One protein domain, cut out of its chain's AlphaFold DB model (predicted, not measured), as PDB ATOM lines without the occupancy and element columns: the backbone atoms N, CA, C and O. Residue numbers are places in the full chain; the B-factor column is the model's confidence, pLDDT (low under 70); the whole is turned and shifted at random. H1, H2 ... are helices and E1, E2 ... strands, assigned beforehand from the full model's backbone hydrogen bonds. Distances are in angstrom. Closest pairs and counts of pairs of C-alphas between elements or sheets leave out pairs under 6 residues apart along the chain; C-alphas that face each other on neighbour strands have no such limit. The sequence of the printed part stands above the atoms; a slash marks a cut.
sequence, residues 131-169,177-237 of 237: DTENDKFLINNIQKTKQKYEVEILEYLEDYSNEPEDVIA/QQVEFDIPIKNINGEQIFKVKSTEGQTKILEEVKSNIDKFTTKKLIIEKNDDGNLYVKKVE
ATOM      1  N   ASP A 131     193.587 247.310 115.530       72.19
ATOM      2  CA  ASP A 131     194.409 248.319 116.196       72.19
ATOM      3  C   ASP A 131     195.762 248.438 115.473       72.19
ATOM      4  O   ASP A 131     196.363 247.436 115.075       72.19
ATOM      5  N   THR A 132     196.227 249.670 115.283       78.88
ATOM      6  CA  THR A 132     197.547 249.972 114.692       78.88
ATOM      7  C   THR A 132     198.575 250.384 115.748       78.88
ATOM      8  O   THR A 132     199.780 250.273 115.509       78.88
ATOM      9  N   GLU A 133     198.126 250.794 116.936       88.44
ATOM     10  CA  GLU A 133     198.938 251.056 118.120       88.44
ATOM     11  C   GLU A 133     198.892 249.854 119.064       88.44
ATOM     12  O   GLU A 133     198.256 249.861 120.112       88.44
ATOM     13  N   ASN A 134     199.646 248.816 118.719       90.62
ATOM     14  CA  ASN A 134     199.656 247.569 119.469       90.62
ATOM     15  C   ASN A 134     200.008 247.781 120.952       90.62
ATOM     16  O   ASN A 134     201.170 248.038 121.292       90.62
ATOM     17  N   ASP A 135     199.037 247.564 121.842       93.88
ATOM     18  CA  ASP A 135     199.281 247.481 123.281       93.88
ATOM     19  C   ASP A 135     200.198 246.294 123.613       93.88
ATOM     20  O   ASP A 135     199.880 245.126 123.363       93.88
ATOM     21  N   LYS A 136     201.334 246.585 124.253       95.12
ATOM     22  CA  LYS A 136     202.320 245.601 124.705       95.12
ATOM     23  C   LYS A 136     202.579 245.706 126.202       95.12
ATOM     24  O   LYS A 136     202.371 246.742 126.837       95.12
ATOM     25  N   PHE A 137     203.111 244.621 126.753       96.56
ATOM     26  CA  PHE A 137     203.653 244.601 128.103       96.56
ATOM     27  C   PHE A 137     205.028 243.928 128.141       96.56
ATOM     28  O   PHE A 137     205.410 243.180 127.242       96.56
ATOM     29  N   LEU A 138     205.776 244.200 129.206       94.25
ATOM     30  CA  LEU A 138     207.011 243.517 129.570       94.25
ATOM     31  C   LEU A 138     206.929 243.117 131.042       94.25
ATOM     32  O   LEU A 138     206.622 243.951 131.892       94.25
ATOM     33  N   ILE A 139     207.256 241.868 131.372       95.12
ATOM     34  CA  ILE A 139     207.430 241.466 132.772       95.12
ATOM     35  C   ILE A 139     208.701 242.123 133.316       95.12
ATOM     36  O   ILE A 139     209.812 241.815 132.878       95.12
ATOM     37  N   ASN A 140     208.535 243.009 134.294       92.19
ATOM     38  CA  ASN A 140     209.644 243.684 134.957       92.19
ATOM     39  C   ASN A 140     210.151 242.892 136.166       92.19
ATOM     40  O   ASN A 140     211.355 242.781 136.397       92.19
ATOM     41  N   ASN A 141     209.232 242.324 136.950       93.38
ATOM     42  CA  ASN A 141     209.579 241.589 138.159       93.38
ATOM     43  C   ASN A 141     208.547 240.508 138.478       93.38
ATOM     44  O   ASN A 141     207.354 240.682 138.241       93.38
ATOM     45  N   ILE A 142     209.002 239.414 139.085       93.94
ATOM     46  CA  ILE A 142     208.129 238.376 139.627       93.94
ATOM     47  C   ILE A 142     208.609 238.032 141.031       93.94
ATOM     48  O   ILE A 142     209.768 237.678 141.247       93.94
ATOM     49  N   GLN A 143     207.693 238.081 141.990       92.56
ATOM     50  CA  GLN A 143     207.901 237.554 143.329       92.56
ATOM     51  C   GLN A 143     206.976 236.369 143.552       92.56
ATOM     52  O   GLN A 143     205.766 236.450 143.352       92.56
ATOM     53  N   LYS A 144     207.551 235.251 143.988       89.56
ATOM     54  CA  LYS A 144     206.821 234.008 144.214       89.56
ATOM     55  C   LYS A 144     206.659 233.729 145.698       89.56
ATOM     56  O   LYS A 144     207.604 233.790 146.483       89.56
ATOM     57  N   THR A 145     205.450 233.324 146.047       82.56
ATOM     58  CA  THR A 145     205.118 232.637 147.295       82.56
ATOM     59  C   THR A 145     204.508 231.269 146.949       82.56
ATOM     60  O   THR A 145     204.442 230.906 145.777       82.56
ATOM     61  N   LYS A 146     204.074 230.465 147.930       79.56
ATOM     62  CA  LYS A 146     203.676 229.057 147.696       79.56
ATOM     63  C   LYS A 146     202.694 228.840 146.529       79.56
ATOM     64  O   LYS A 146     202.948 227.973 145.706       79.56
ATOM     65  N   GLN A 147     201.590 229.584 146.488       84.81
ATOM     66  CA  GLN A 147     200.511 229.435 145.489       84.81
ATOM     67  C   GLN A 147     200.158 230.764 144.810       84.81
ATOM     68  O   GLN A 147     199.114 230.892 144.180       84.81
ATOM     69  N   LYS A 148     201.013 231.774 144.969       92.00
ATOM     70  CA  LYS A 148     200.754 233.129 144.496       92.00
ATOM     71  C   LYS A 148     202.021 233.732 143.910       92.00
ATOM     72  O   LYS A 148     203.092 233.630 144.518       92.00
ATOM     73  N   TYR A 149     201.849 234.427 142.798       95.62
ATOM     74  CA  TYR A 149     202.829 235.291 142.168       95.62
ATOM     75  C   TYR A 149     202.377 236.744 142.300       95.62
ATOM     76  O   TYR A 149     201.205 237.074 142.118       95.62
ATOM     77  N   GLU A 150     203.320 237.613 142.631       96.94
ATOM     78  CA  GLU A 150     203.187 239.051 142.454       96.94
ATOM     79  C   GLU A 150     204.023 239.421 141.237       96.94
ATOM     80  O   GLU A 150     205.247 239.298 141.269       96.94
ATOM     81  N   VAL A 151     203.357 239.805 140.154       97.88
ATOM     82  CA  VAL A 151     203.995 240.132 138.879       97.88
ATOM     83  C   VAL A 151     203.900 241.628 138.678       97.88
ATOM     84  O   VAL A 151     202.814 242.189 138.743       97.88
ATOM     85  N   GLU A 152     205.024 242.280 138.442       97.69
ATOM     86  CA  GLU A 152     205.050 243.656 137.972       97.69
ATOM     87  C   GLU A 152     205.272 243.636 136.465       97.69
ATOM     88  O   GLU A 152     206.273 243.089 135.990       97.69
ATOM     89  N   ILE A 153     204.335 244.221 135.728       97.50
ATOM     90  CA  ILE A 153     204.474 244.459 134.295       97.50
ATOM     91  C   ILE A 153     204.696 245.941 134.036       97.50
ATOM     92  O   ILE A 153     204.277 246.793 134.819       97.50
ATOM     93  N   LEU A 154     205.323 246.224 132.909       96.81
ATOM     94  CA  LEU A 154     205.460 247.538 132.315       96.81
ATOM     95  C   LEU A 154     204.664 247.568 131.014       96.81
ATOM     96  O   LEU A 154     204.784 246.639 130.224       96.81
ATOM     97  N   GLU A 155     203.883 248.619 130.790       97.19
ATOM     98  CA  GLU A 155     203.021 248.776 129.612       97.19
ATOM     99  C   GLU A 155     203.600 249.815 128.636       97.19
ATOM    100  O   GLU A 155     204.039 250.899 129.045       97.19
ATOM    101  N   TYR A 156     203.582 249.491 127.343       96.56
ATOM    102  CA  TYR A 156     204.038 250.349 126.244       96.56
ATOM    103  C   TYR A 156     203.232 250.064 124.971       96.56
ATOM    104  O   TYR A 156     202.545 249.050 124.890       96.56
ATOM    105  N   LEU A 157     203.310 250.958 123.987       95.81
ATOM    106  CA  LEU A 157     202.652 250.807 122.688       95.81
ATOM    107  C   LEU A 157     203.706 250.703 121.589       95.81
ATOM    108  O   LEU A 157     204.676 251.468 121.587       95.81
ATOM    109  N   GLU A 158     203.494 249.787 120.653       94.75
ATOM    110  CA  GLU A 158     204.222 249.726 119.385       94.75
ATOM    111  C   GLU A 158     203.319 250.270 118.273       94.75
ATOM    112  O   GLU A 158     202.288 249.678 117.964       94.75
ATOM    113  N   ASP A 159     203.691 251.402 117.683       93.75
ATOM    114  CA  ASP A 159     202.901 252.058 116.642       93.75
ATOM    115  C   ASP A 159     203.325 251.571 115.247       93.75
ATOM    116  O   ASP A 159     204.405 251.900 114.750       93.75
ATOM    117  N   TYR A 160     202.460 250.786 114.609       89.69
ATOM    118  CA  TYR A 160     202.647 250.268 113.254       89.69
ATOM    119  C   TYR A 160     201.903 251.098 112.201       89.69
ATOM    120  O   TYR A 160     201.826 250.698 111.046       89.69
ATOM    121  N   SER A 161     201.421 252.302 112.528       88.19
ATOM    122  CA  SER A 161     200.707 253.168 111.569       88.19
ATOM    123  C   SER A 161     201.551 253.581 110.354       88.19
ATOM    124  O   SER A 161     201.012 254.049 109.355       88.19
ATOM    125  N   ASN A 162     202.881 253.454 110.443       85.81
ATOM    126  CA  ASN A 162     203.806 253.717 109.337       85.81
ATOM    127  C   ASN A 162     204.168 252.454 108.538       85.81
ATOM    128  O   ASN A 162     205.029 252.534 107.661       85.81
ATOM    129  N   GLU A 163     203.575 251.300 108.858       83.50
ATOM    130  CA  GLU A 163     203.773 250.068 108.104       83.50
ATOM    131  C   GLU A 163     203.203 250.237 106.683       83.50
ATOM    132  O   GLU A 163     202.021 250.555 106.522       83.50
ATOM    133  N   PRO A 164     204.024 250.087 105.627       79.06
ATOM    134  CA  PRO A 164     203.553 250.244 104.256       79.06
ATOM    135  C   PRO A 164     202.539 249.157 103.877       79.06
ATOM    136  O   PRO A 164     202.796 247.973 104.092       79.06
ATOM    137  N   GLU A 165     201.446 249.540 103.209       68.38
ATOM    138  CA  GLU A 165     200.402 248.614 102.723       68.38
ATOM    139  C   GLU A 165     200.969 247.465 101.859       68.38
ATOM    140  O   GLU A 165     200.459 246.346 101.892       68.38
ATOM    141  N   ASP A 166     202.072 247.707 101.139       58.53
ATOM    142  CA  ASP A 166     202.732 246.727 100.266       58.53
ATOM    143  C   ASP A 166     203.396 245.553 101.020       58.53
ATOM    144  O   ASP A 166     203.698 244.533 100.398       58.53
ATOM    145  N   VAL A 167     203.616 245.657 102.338       54.28
ATOM    146  CA  VAL A 167     204.107 244.544 103.182       54.28
ATOM    147  C   VAL A 167     202.971 243.564 103.511       54.28
ATOM    148  O   VAL A 167     203.201 242.361 103.586       54.28
ATOM    149  N   ILE A 168     201.729 244.052 103.598       52.50
ATOM    150  CA  ILE A 168     200.535 243.270 103.971       52.50
ATOM    151  C   ILE A 168     200.131 242.282 102.854       52.50
ATOM    152  O   ILE A 168     199.528 241.246 103.118       52.50
ATOM    153  N   ALA A 169     200.487 242.573 101.597       43.56
ATOM    154  CA  ALA A 169     200.074 241.802 100.418       43.56
ATOM    155  C   ALA A 169     201.119 240.789  99.894       43.56
ATOM    156  O   ALA A 169     200.841 240.086  98.923       43.56
ATOM    157  N   GLN A 177     211.547 242.868  99.019       52.19
ATOM    158  CA  GLN A 177     212.250 244.027  99.553       52.19
ATOM    159  C   GLN A 177     211.552 244.381 100.869       52.19
ATOM    160  O   GLN A 177     210.449 244.917 100.850       52.19
ATOM    161  N   GLN A 178     212.170 244.060 102.012       59.84
ATOM    162  CA  GLN A 178     211.714 244.595 103.295       59.84
ATOM    163  C   GLN A 178     211.817 246.117 103.222       59.84
ATOM    164  O   GLN A 178     212.916 246.677 103.225       59.84
ATOM    165  N   VAL A 179     210.673 246.783 103.088       74.12
ATOM    166  CA  VAL A 179     210.612 248.234 103.194       74.12
ATOM    167  C   VAL A 179     210.870 248.556 104.659       74.12
ATOM    168  O   VAL A 179     210.079 248.214 105.533       74.12
ATOM    169  N   GLU A 180     212.030 249.140 104.939       83.88
ATOM    170  CA  GLU A 180     212.363 249.586 106.286       83.88
ATOM    171  C   GLU A 180     211.444 250.750 106.665       83.88
ATOM    172  O   GLU A 180     211.357 251.746 105.941       83.88
ATOM    173  N   PHE A 181     210.798 250.643 107.819       88.31
ATOM    174  CA  PHE A 181     210.015 251.720 108.408       88.31
ATOM    175  C   PHE A 181     210.361 251.878 109.888       88.31
ATOM    176  O   PHE A 181     210.945 250.989 110.516       88.31
ATOM    177  N   ASP A 182     210.041 253.048 110.431       92.94
ATOM    178  CA  ASP A 182     210.195 253.324 111.855       92.94
ATOM    179  C   ASP A 182     208.952 252.830 112.600       92.94
ATOM    180  O   ASP A 182     207.835 253.184 112.221       92.94
ATOM    181  N   ILE A 183     209.166 252.113 113.699       94.56
ATOM    182  CA  ILE A 183     208.159 251.736 114.694       94.56
ATOM    183  C   ILE A 183     208.343 252.671 115.900       94.56
ATOM    184  O   ILE A 183     209.310 252.519 116.664       94.56
ATOM    185  N   PRO A 184     207.495 253.701 116.073       96.50
ATOM    186  CA  PRO A 184     207.492 254.510 117.280       96.50
ATOM    187  C   PRO A 184     207.067 253.682 118.494       96.50
ATOM    188  O   PRO A 184     206.049 252.998 118.469       96.50
ATOM    189  N   ILE A 185     207.827 253.801 119.582       97.31
ATOM    190  CA  ILE A 185     207.478 253.207 120.872       97.31
ATOM    191  C   ILE A 185     206.939 254.305 121.776       97.31
ATOM    192  O   ILE A 185     207.642 255.286 122.056       97.31
ATOM    193  N   LYS A 186     205.693 254.152 122.221       97.19
ATOM    194  CA  LYS A 186     204.986 255.147 123.036       97.19
ATOM    195  C   LYS A 186     204.690 254.609 124.432       97.19
ATOM    196  O   LYS A 186     204.620 253.401 124.649       97.19
ATOM    197  N   ASN A 187     204.507 255.504 125.396       95.69
ATOM    198  CA  ASN A 187     203.860 255.137 126.655       95.69
ATOM    199  C   ASN A 187     202.329 255.078 126.481       95.69
ATOM    200  O   ASN A 187     201.790 255.512 125.464       95.69
ATOM    201  N   ILE A 188     201.606 254.594 127.495       92.94
ATOM    202  CA  ILE A 188     200.137 254.438 127.449       92.94
ATOM    203  C   ILE A 188     199.351 255.759 127.291       92.94
ATOM    204  O   ILE A 188     198.138 255.737 127.052       92.94
ATOM    205  N   ASN A 189     200.028 256.907 127.436       92.56
ATOM    206  CA  ASN A 189     199.475 258.243 127.209       92.56
ATOM    207  C   ASN A 189     199.696 258.737 125.766       92.56
ATOM    208  O   ASN A 189     199.306 259.859 125.450       92.56
ATOM    209  N   GLY A 190     200.324 257.930 124.905       92.31
ATOM    210  CA  GLY A 190     200.617 258.261 123.509       92.31
ATOM    211  C   GLY A 190     201.883 259.098 123.305       92.31
ATOM    212  O   GLY A 190     202.160 259.534 122.188       92.31
ATOM    213  N   GLU A 191     202.681 259.339 124.350       96.50
ATOM    214  CA  GLU A 191     203.955 260.044 124.206       96.50
ATOM    215  C   GLU A 191     205.004 259.106 123.607       96.50
ATOM    216  O   GLU A 191     205.325 258.069 124.188       96.50
ATOM    217  N   GLN A 192     205.564 259.485 122.457       97.44
ATOM    218  CA  GLN A 192     206.663 258.755 121.835       97.44
ATOM    219  C   GLN A 192     207.942 258.892 122.667       97.44
ATOM    220  O   GLN A 192     208.461 259.994 122.848       97.44
ATOM    221  N   ILE A 193     208.496 257.759 123.093       97.94
ATOM    222  CA  ILE A 193     209.716 257.698 123.898       97.94
ATOM    223  C   ILE A 193     210.954 257.530 123.014       97.94
ATOM    224  O   ILE A 193     211.952 258.227 123.199       97.94
ATOM    225  N   PHE A 194     210.884 256.618 122.043       97.12
ATOM    226  CA  PHE A 194     211.935 256.357 121.059       97.12
ATOM    227  C   PHE A 194     211.338 255.728 119.792       97.12
ATOM    228  O   PHE A 194     210.122 255.578 119.671       97.12
ATOM    229  N   LYS A 195     212.196 255.403 118.825       96.50
ATOM    230  CA  LYS A 195     211.839 254.704 117.588       96.50
ATOM    231  C   LYS A 195     212.817 253.564 117.349       96.50
ATOM    232  O   LYS A 195     213.991 253.706 117.687       96.50
ATOM    233  N   VAL A 196     212.333 252.487 116.749       94.75
ATOM    234  CA  VAL A 196     213.137 251.332 116.324       94.75
ATOM    235  C   VAL A 196     212.843 251.056 114.858       94.75
ATOM    236  O   VAL A 196     211.719 251.269 114.408       94.75
ATOM    237  N   LYS A 197     213.836 250.620 114.088       93.19
ATOM    238  CA  LYS A 197     213.618 250.195 112.703       93.19
ATOM    239  C   LYS A 197     212.953 248.824 112.669       93.19
ATOM    240  O   LYS A 197     213.332 247.940 113.435       93.19
ATOM    241  N   SER A 198     212.043 248.599 111.722       88.56
ATOM    242  CA  SER A 198     211.401 247.290 111.515       88.56
ATOM    243  C   SER A 198     212.404 246.144 111.284       88.56
ATOM    244  O   SER A 198     212.112 244.988 111.580       88.56
ATOM    245  N   THR A 199     213.623 246.461 110.841       88.44
ATOM    246  CA  THR A 199     214.730 245.518 110.617       88.44
ATOM    247  C   THR A 199     215.530 245.158 111.880       88.44
ATOM    248  O   THR A 199     216.281 244.183 111.859       88.44
ATOM    249  N   GLU A 200     215.390 245.899 112.985       87.31
ATOM    250  CA  GLU A 200     216.136 245.659 114.235       87.31
ATOM    251  C   GLU A 200     215.489 244.585 115.135       87.31
ATOM    252  O   GLU A 200     216.159 244.002 115.991       87.31
ATOM    253  N   GLY A 201     214.206 244.283 114.911       80.44
ATOM    254  CA  GLY A 201     213.466 243.206 115.575       80.44
ATOM    255  C   GLY A 201     213.116 243.445 117.053       80.44
ATOM    256  O   GLY A 201     213.503 244.435 117.677       80.44
ATOM    257  N   GLN A 202     212.383 242.489 117.643       86.06
ATOM    258  CA  GLN A 202     211.797 242.627 118.987       86.06
ATOM    259  C   GLN A 202     212.839 242.804 120.100       86.06
ATOM    260  O   GLN A 202     212.622 243.570 121.036       86.06
ATOM    261  N   THR A 203     213.985 242.121 120.017       87.44
ATOM    262  CA  THR A 203     215.029 242.194 121.055       87.44
ATOM    263  C   THR A 203     215.493 243.632 121.283       87.44
ATOM    264  O   THR A 203     215.650 244.044 122.433       87.44
ATOM    265  N   LYS A 204     215.642 244.414 120.205       92.06
ATOM    266  CA  LYS A 204     216.062 245.813 120.288       92.06
ATOM    267  C   LYS A 204     215.023 246.675 121.004       92.06
ATOM    268  O   LYS A 204     215.391 247.465 121.872       92.06
ATOM    269  N   ILE A 205     213.739 246.480 120.696       92.19
ATOM    270  CA  ILE A 205     212.628 247.158 121.383       92.19
ATOM    271  C   ILE A 205     212.704 246.876 122.887       92.19
ATOM    272  O   ILE A 205     212.717 247.808 123.689       92.19
ATOM    273  N   LEU A 206     212.837 245.605 123.285       90.38
ATOM    274  CA  LEU A 206     212.865 245.217 124.698       90.38
ATOM    275  C   LEU A 206     214.063 245.800 125.467       90.38
ATOM    276  O   LEU A 206     213.919 246.171 126.634       90.38
ATOM    277  N   GLU A 207     215.243 245.880 124.850       90.75
ATOM    278  CA  GLU A 207     216.432 246.506 125.449       90.75
ATOM    279  C   GLU A 207     216.236 248.011 125.692       90.75
ATOM    280  O   GLU A 207     216.573 248.522 126.766       90.75
ATOM    281  N   GLU A 208     215.655 248.715 124.721       95.19
ATOM    282  CA  GLU A 208     215.385 250.153 124.814       95.19
ATOM    283  C   GLU A 208     214.254 250.460 125.807       95.19
ATOM    284  O   GLU A 208     214.376 251.398 126.600       95.19
ATOM    285  N   VAL A 209     213.199 249.632 125.853       94.31
ATOM    286  CA  VAL A 209     212.140 249.723 126.873       94.31
ATOM    287  C   VAL A 209     212.741 249.601 128.275       94.31
ATOM    288  O   VAL A 209     212.500 250.460 129.123       94.31
ATOM    289  N   LYS A 210     213.585 248.588 128.521       90.75
ATOM    290  CA  LYS A 210     214.258 248.396 129.823       90.75
ATOM    291  C   LYS A 210     215.161 249.569 130.196       90.75
ATOM    292  O   LYS A 210     215.228 249.941 131.364       90.75
ATOM    293  N   SER A 211     215.839 250.154 129.213       93.44
ATOM    294  CA  SER A 211     216.730 251.301 129.418       93.44
ATOM    295  C   SER A 211     215.975 252.602 129.728       93.44
ATOM    296  O   SER A 211     216.569 253.525 130.280       93.44
ATOM    297  N   ASN A 212     214.677 252.668 129.409       94.62
ATOM    298  CA  ASN A 212     213.798 253.826 129.609       94.62
ATOM    299  C   ASN A 212     212.613 253.507 130.545       94.62
ATOM    300  O   ASN A 212     211.542 254.103 130.418       94.62
ATOM    301  N   ILE A 213     212.780 252.548 131.461       93.12
ATOM    302  CA  ILE A 213     211.716 252.029 132.335       93.12
ATOM    303  C   ILE A 213     210.948 253.118 133.101       93.12
ATOM    304  O   ILE A 213     209.744 252.998 133.310       93.12
ATOM    305  N   ASP A 214     211.620 254.206 133.475       95.38
ATOM    306  CA  ASP A 214     211.070 255.343 134.215       95.38
ATOM    307  C   ASP A 214     210.026 256.156 133.433       95.38
ATOM    308  O   ASP A 214     209.278 256.931 134.030       95.38
ATOM    309  N   LYS A 215     209.952 255.971 132.111       96.81
ATOM    310  CA  LYS A 215     209.019 256.678 131.221       96.81
ATOM    311  C   LYS A 215     207.741 255.896 130.920       96.81
ATOM    312  O   LYS A 215     206.845 256.419 130.252       96.81
ATOM    313  N   PHE A 216     207.652 254.657 131.392       96.56
ATOM    314  CA  PHE A 216     206.516 253.774 131.163       96.56
ATOM    315  C   PHE A 216     205.723 253.539 132.446       96.56
ATOM    316  O   PHE A 216     206.206 253.736 133.559       96.56
ATOM    317  N   THR A 217     204.468 253.126 132.283       95.62
ATOM    318  CA  THR A 217     203.598 252.812 133.421       95.62
ATOM    319  C   THR A 217     203.799 251.367 133.834       95.62
ATOM    320  O   THR A 217     203.886 250.487 132.980       95.62
ATOM    321  N   THR A 218     203.842 251.120 135.141       96.06
ATOM    322  CA  THR A 218     203.849 249.768 135.692       96.06
ATOM    323  C   THR A 218     202.515 249.420 136.341       96.06
ATOM    324  O   THR A 218     201.821 250.280 136.891       96.06
ATOM    325  N   LYS A 219     202.164 248.134 136.281       97.12
ATOM    326  CA  LYS A 219     201.019 247.545 136.981       97.12
ATOM    327  C   LYS A 219     201.459 246.325 137.755       97.12
ATOM    328  O   LYS A 219     202.337 245.579 137.315       97.12
ATOM    329  N   LYS A 220     200.811 246.096 138.893       98.12
ATOM    330  CA  LYS A 220     201.077 244.927 139.727       98.12
ATOM    331  C   LYS A 220     199.904 243.964 139.687       98.12
ATOM    332  O   LYS A 220     198.796 244.296 140.091       98.12
ATOM    333  N   LEU A 221     200.162 242.746 139.236       98.25
ATOM    334  CA  LEU A 221     199.197 241.663 139.180       98.25
ATOM    335  C   LEU A 221     199.430 240.714 140.349       98.25
ATOM    336  O   LEU A 221     200.556 240.305 140.642       98.25
ATOM    337  N   ILE A 222     198.335 240.311 140.979       97.44
ATOM    338  CA  ILE A 222     198.313 239.202 141.922       97.44
ATOM    339  C   ILE A 222     197.705 238.004 141.206       97.44
ATOM    340  O   ILE A 222     196.512 238.006 140.900       97.44
ATOM    341  N   ILE A 223     198.528 236.993 140.942       97.25
ATOM    342  CA  ILE A 223     198.140 235.772 140.234       97.25
ATOM    343  C   ILE A 223     198.206 234.604 141.211       97.25
ATOM    344  O   ILE A 223     199.212 234.412 141.893       97.25
ATOM    345  N   GLU A 224     197.145 233.814 141.276       94.50
ATOM    346  CA  GLU A 224     197.085 232.580 142.055       94.50
ATOM    347  C   GLU A 224     197.207 231.356 141.147       94.50
ATOM    348  O   GLU A 224     196.894 231.403 139.958       94.50
ATOM    349  N   LYS A 225     197.693 230.257 141.726       91.81
ATOM    350  CA  LYS A 225     197.854 228.960 141.070       91.81
ATOM    351  C   LYS A 225     196.995 227.923 141.788       91.81
ATOM    352  O   LYS A 225     197.121 227.776 143.004       91.81
ATOM    353  N   ASN A 226     196.125 227.210 141.067       88.50
ATOM    354  CA  ASN A 226     195.373 226.088 141.649       88.50
ATOM    355  C   ASN A 226     196.229 224.809 141.723       88.50
ATOM    356  O   ASN A 226     197.375 224.777 141.273       88.50
ATOM    357  N   ASP A 227     195.652 223.742 142.278       85.25
ATOM    358  CA  ASP A 227     196.333 222.454 142.446       85.25
ATOM    359  C   ASP A 227     196.711 221.785 141.109       85.25
ATOM    360  O   ASP A 227     197.734 221.105 141.041       85.25
ATOM    361  N   ASP A 228     195.954 222.043 140.037       86.62
ATOM    362  CA  ASP A 228     196.261 221.575 138.672       86.62
ATOM    363  C   ASP A 228     197.357 222.407 137.988       86.62
ATOM    364  O   ASP A 228     197.843 222.075 136.910       86.62
ATOM    365  N   GLY A 229     197.750 223.512 138.617       86.06
ATOM    366  CA  GLY A 229     198.767 224.424 138.141       86.06
ATOM    367  C   GLY A 229     198.290 225.535 137.207       86.06
ATOM    368  O   GLY A 229     199.128 226.298 136.731       86.06
ATOM    369  N   ASN A 230     196.979 225.672 137.008       92.69
ATOM    370  CA  ASN A 230     196.373 226.759 136.248       92.69
ATOM    371  C   ASN A 230     196.518 228.089 136.991       92.69
ATOM    372  O   ASN A 230     196.314 228.157 138.208       92.69
ATOM    373  N   LEU A 231     196.835 229.139 136.236       96.06
ATOM    374  CA  LEU A 231     196.997 230.503 136.727       96.06
ATOM    375  C   LEU A 231     195.697 231.295 136.572       96.06
ATOM    376  O   LEU A 231     194.980 231.125 135.589       96.06
ATOM    377  N   TYR A 232     195.404 232.166 137.534       96.06
ATOM    378  CA  TYR A 232     194.294 233.115 137.453       96.06
ATOM    379  C   TYR A 232     194.627 234.416 138.186       96.06
ATOM    380  O   TYR A 232     195.140 234.416 139.306       96.06
ATOM    381  N   VAL A 233     194.320 235.545 137.549       97.31
ATOM    382  CA  VAL A 233     194.464 236.878 138.128       97.31
ATOM    383  C   VAL A 233     193.374 237.112 139.167       97.31
ATOM    384  O   VAL A 233     192.186 236.907 138.926       97.31
ATOM    385  N   LYS A 234     193.787 237.555 140.349       95.81
ATOM    386  CA  LYS A 234     192.887 237.932 141.444       95.81
ATOM    387  C   LYS A 234     192.671 239.430 141.508       95.81
ATOM    388  O   LYS A 234     191.588 239.871 141.875       95.81
ATOM    389  N   LYS A 235     193.720 240.189 141.193       96.81
ATOM    390  CA  LYS A 235     193.790 241.626 141.426       96.81
ATOM    391  C   LYS A 235     194.853 242.276 140.542       96.81
ATOM    392  O   LYS A 235     195.898 241.667 140.305       96.81
ATOM    393  N   VAL A 236     194.589 243.511 140.121       98.06
ATOM    394  CA  VAL A 236     195.497 244.377 139.355       98.06
ATOM    395  C   VAL A 236     195.536 245.760 140.013       98.06
ATOM    396  O   VAL A 236     194.490 246.385 140.205       98.06
ATOM    397  N   GLU A 237     196.736 246.219 140.378       96.06
ATOM    398  CA  GLU A 237     197.023 247.508 141.035       96.06
ATOM    399  C   GLU A 237     197.784 248.483 140.138       96.06
ATOM    400  O   GLU A 237     198.632 248.043 139.328       96.06
TER     401      GLU A 237
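AT A GLANCE: This is residues 131 to 169 and 177 to 237 of the 237 residues of an uncharacterized protein of Clostridium sp. 27_14 (UniProt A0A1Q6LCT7). The domain is a long, strongly twisted sheet with the hairpin E1-E2 as its spine; the hairpin E3-E4 joins it near the last residues of E2, the hairpin E5-E6 along the earlier ones. Where E3 and E4 join, the sheet curls round the helix H2, while the short helix H1 lies off the sheet, next to a cut. The printed part has 100 residues, with two named helices and six named strands in the order E1 E2 H1 E3 E4 H2 E5 E6; its class is mixed, helices and strands. The sheet is branched and its neighbour pairs are antiparallel. The whole is loose, with a radius of gyration of the C-alphas of 16.7 A, and elongated, spanning 50 by 31 by 21 A.

HOW THE PARTS SIT: Start at E2, residues 148 to 159, the strand with three neighbours. On one side of it find E1, residues 133 to 144, antiparallel at 158 degrees, with N 136 and O 156 2.8 A apart, within hydrogen-bond range. On the other side, E3, residues 182 to 186, is beside residues 156 to 159, with N 157 and O 186 at 2.9 A. On that same side, E5, residues 217 to 225, is beside residues 148 to 155, with N 151 and O 221 at 2.9 A. E3 forms a hairpin with the edge strand E4, residues 192 to 197, where N 183 and O 196 are 2.8 A apart. E5 forms a hairpin with the edge strand E6, residues 231 to 236, where N 234 and O 222 are 2.8 A apart. H2, residues 201 to 211, is on the sheet; its closest C-alphas to E4 are those of Ile 205 and Val 196, 6.6 A apart. H1, residues 165 to 168, is not on the sheet, and it is apart from H2. In H2, 6 of 7 O i to N i+4 pairs are within hydrogen-bond range; H1 is too short for such a pair.

IN THESE COORDINATES: Find C-alpha 133 at (198.938, 251.056, 118.120); from there E1 runs 32.2 A, bending by 51 degrees at residue 141. E2 starts at C-alpha 148, (200.754, 233.129, 144.496), and covers 33.7 A. E5 measures 25.7 A, H2 16.4 A, E4 14.3 A, E3 12.5 A and H1 5.5 A. E6 covers 14.2 A and ends at C-alpha 236, (195.497, 244.377, 139.355).

THE WHOLE: The two C-alphas farthest apart are those of Lys 146 and Gln 177, 51.1 A. Residues 170 to 176 are not printed, and C-alphas 169 and 177 are 12.4 A apart across this cut, in the link from H1 to E3. The links that are printed whole are tight. The mean pLDDT of the printed part is 89.7; look for values under 70 at residues 165 to 169 and 177 to 178.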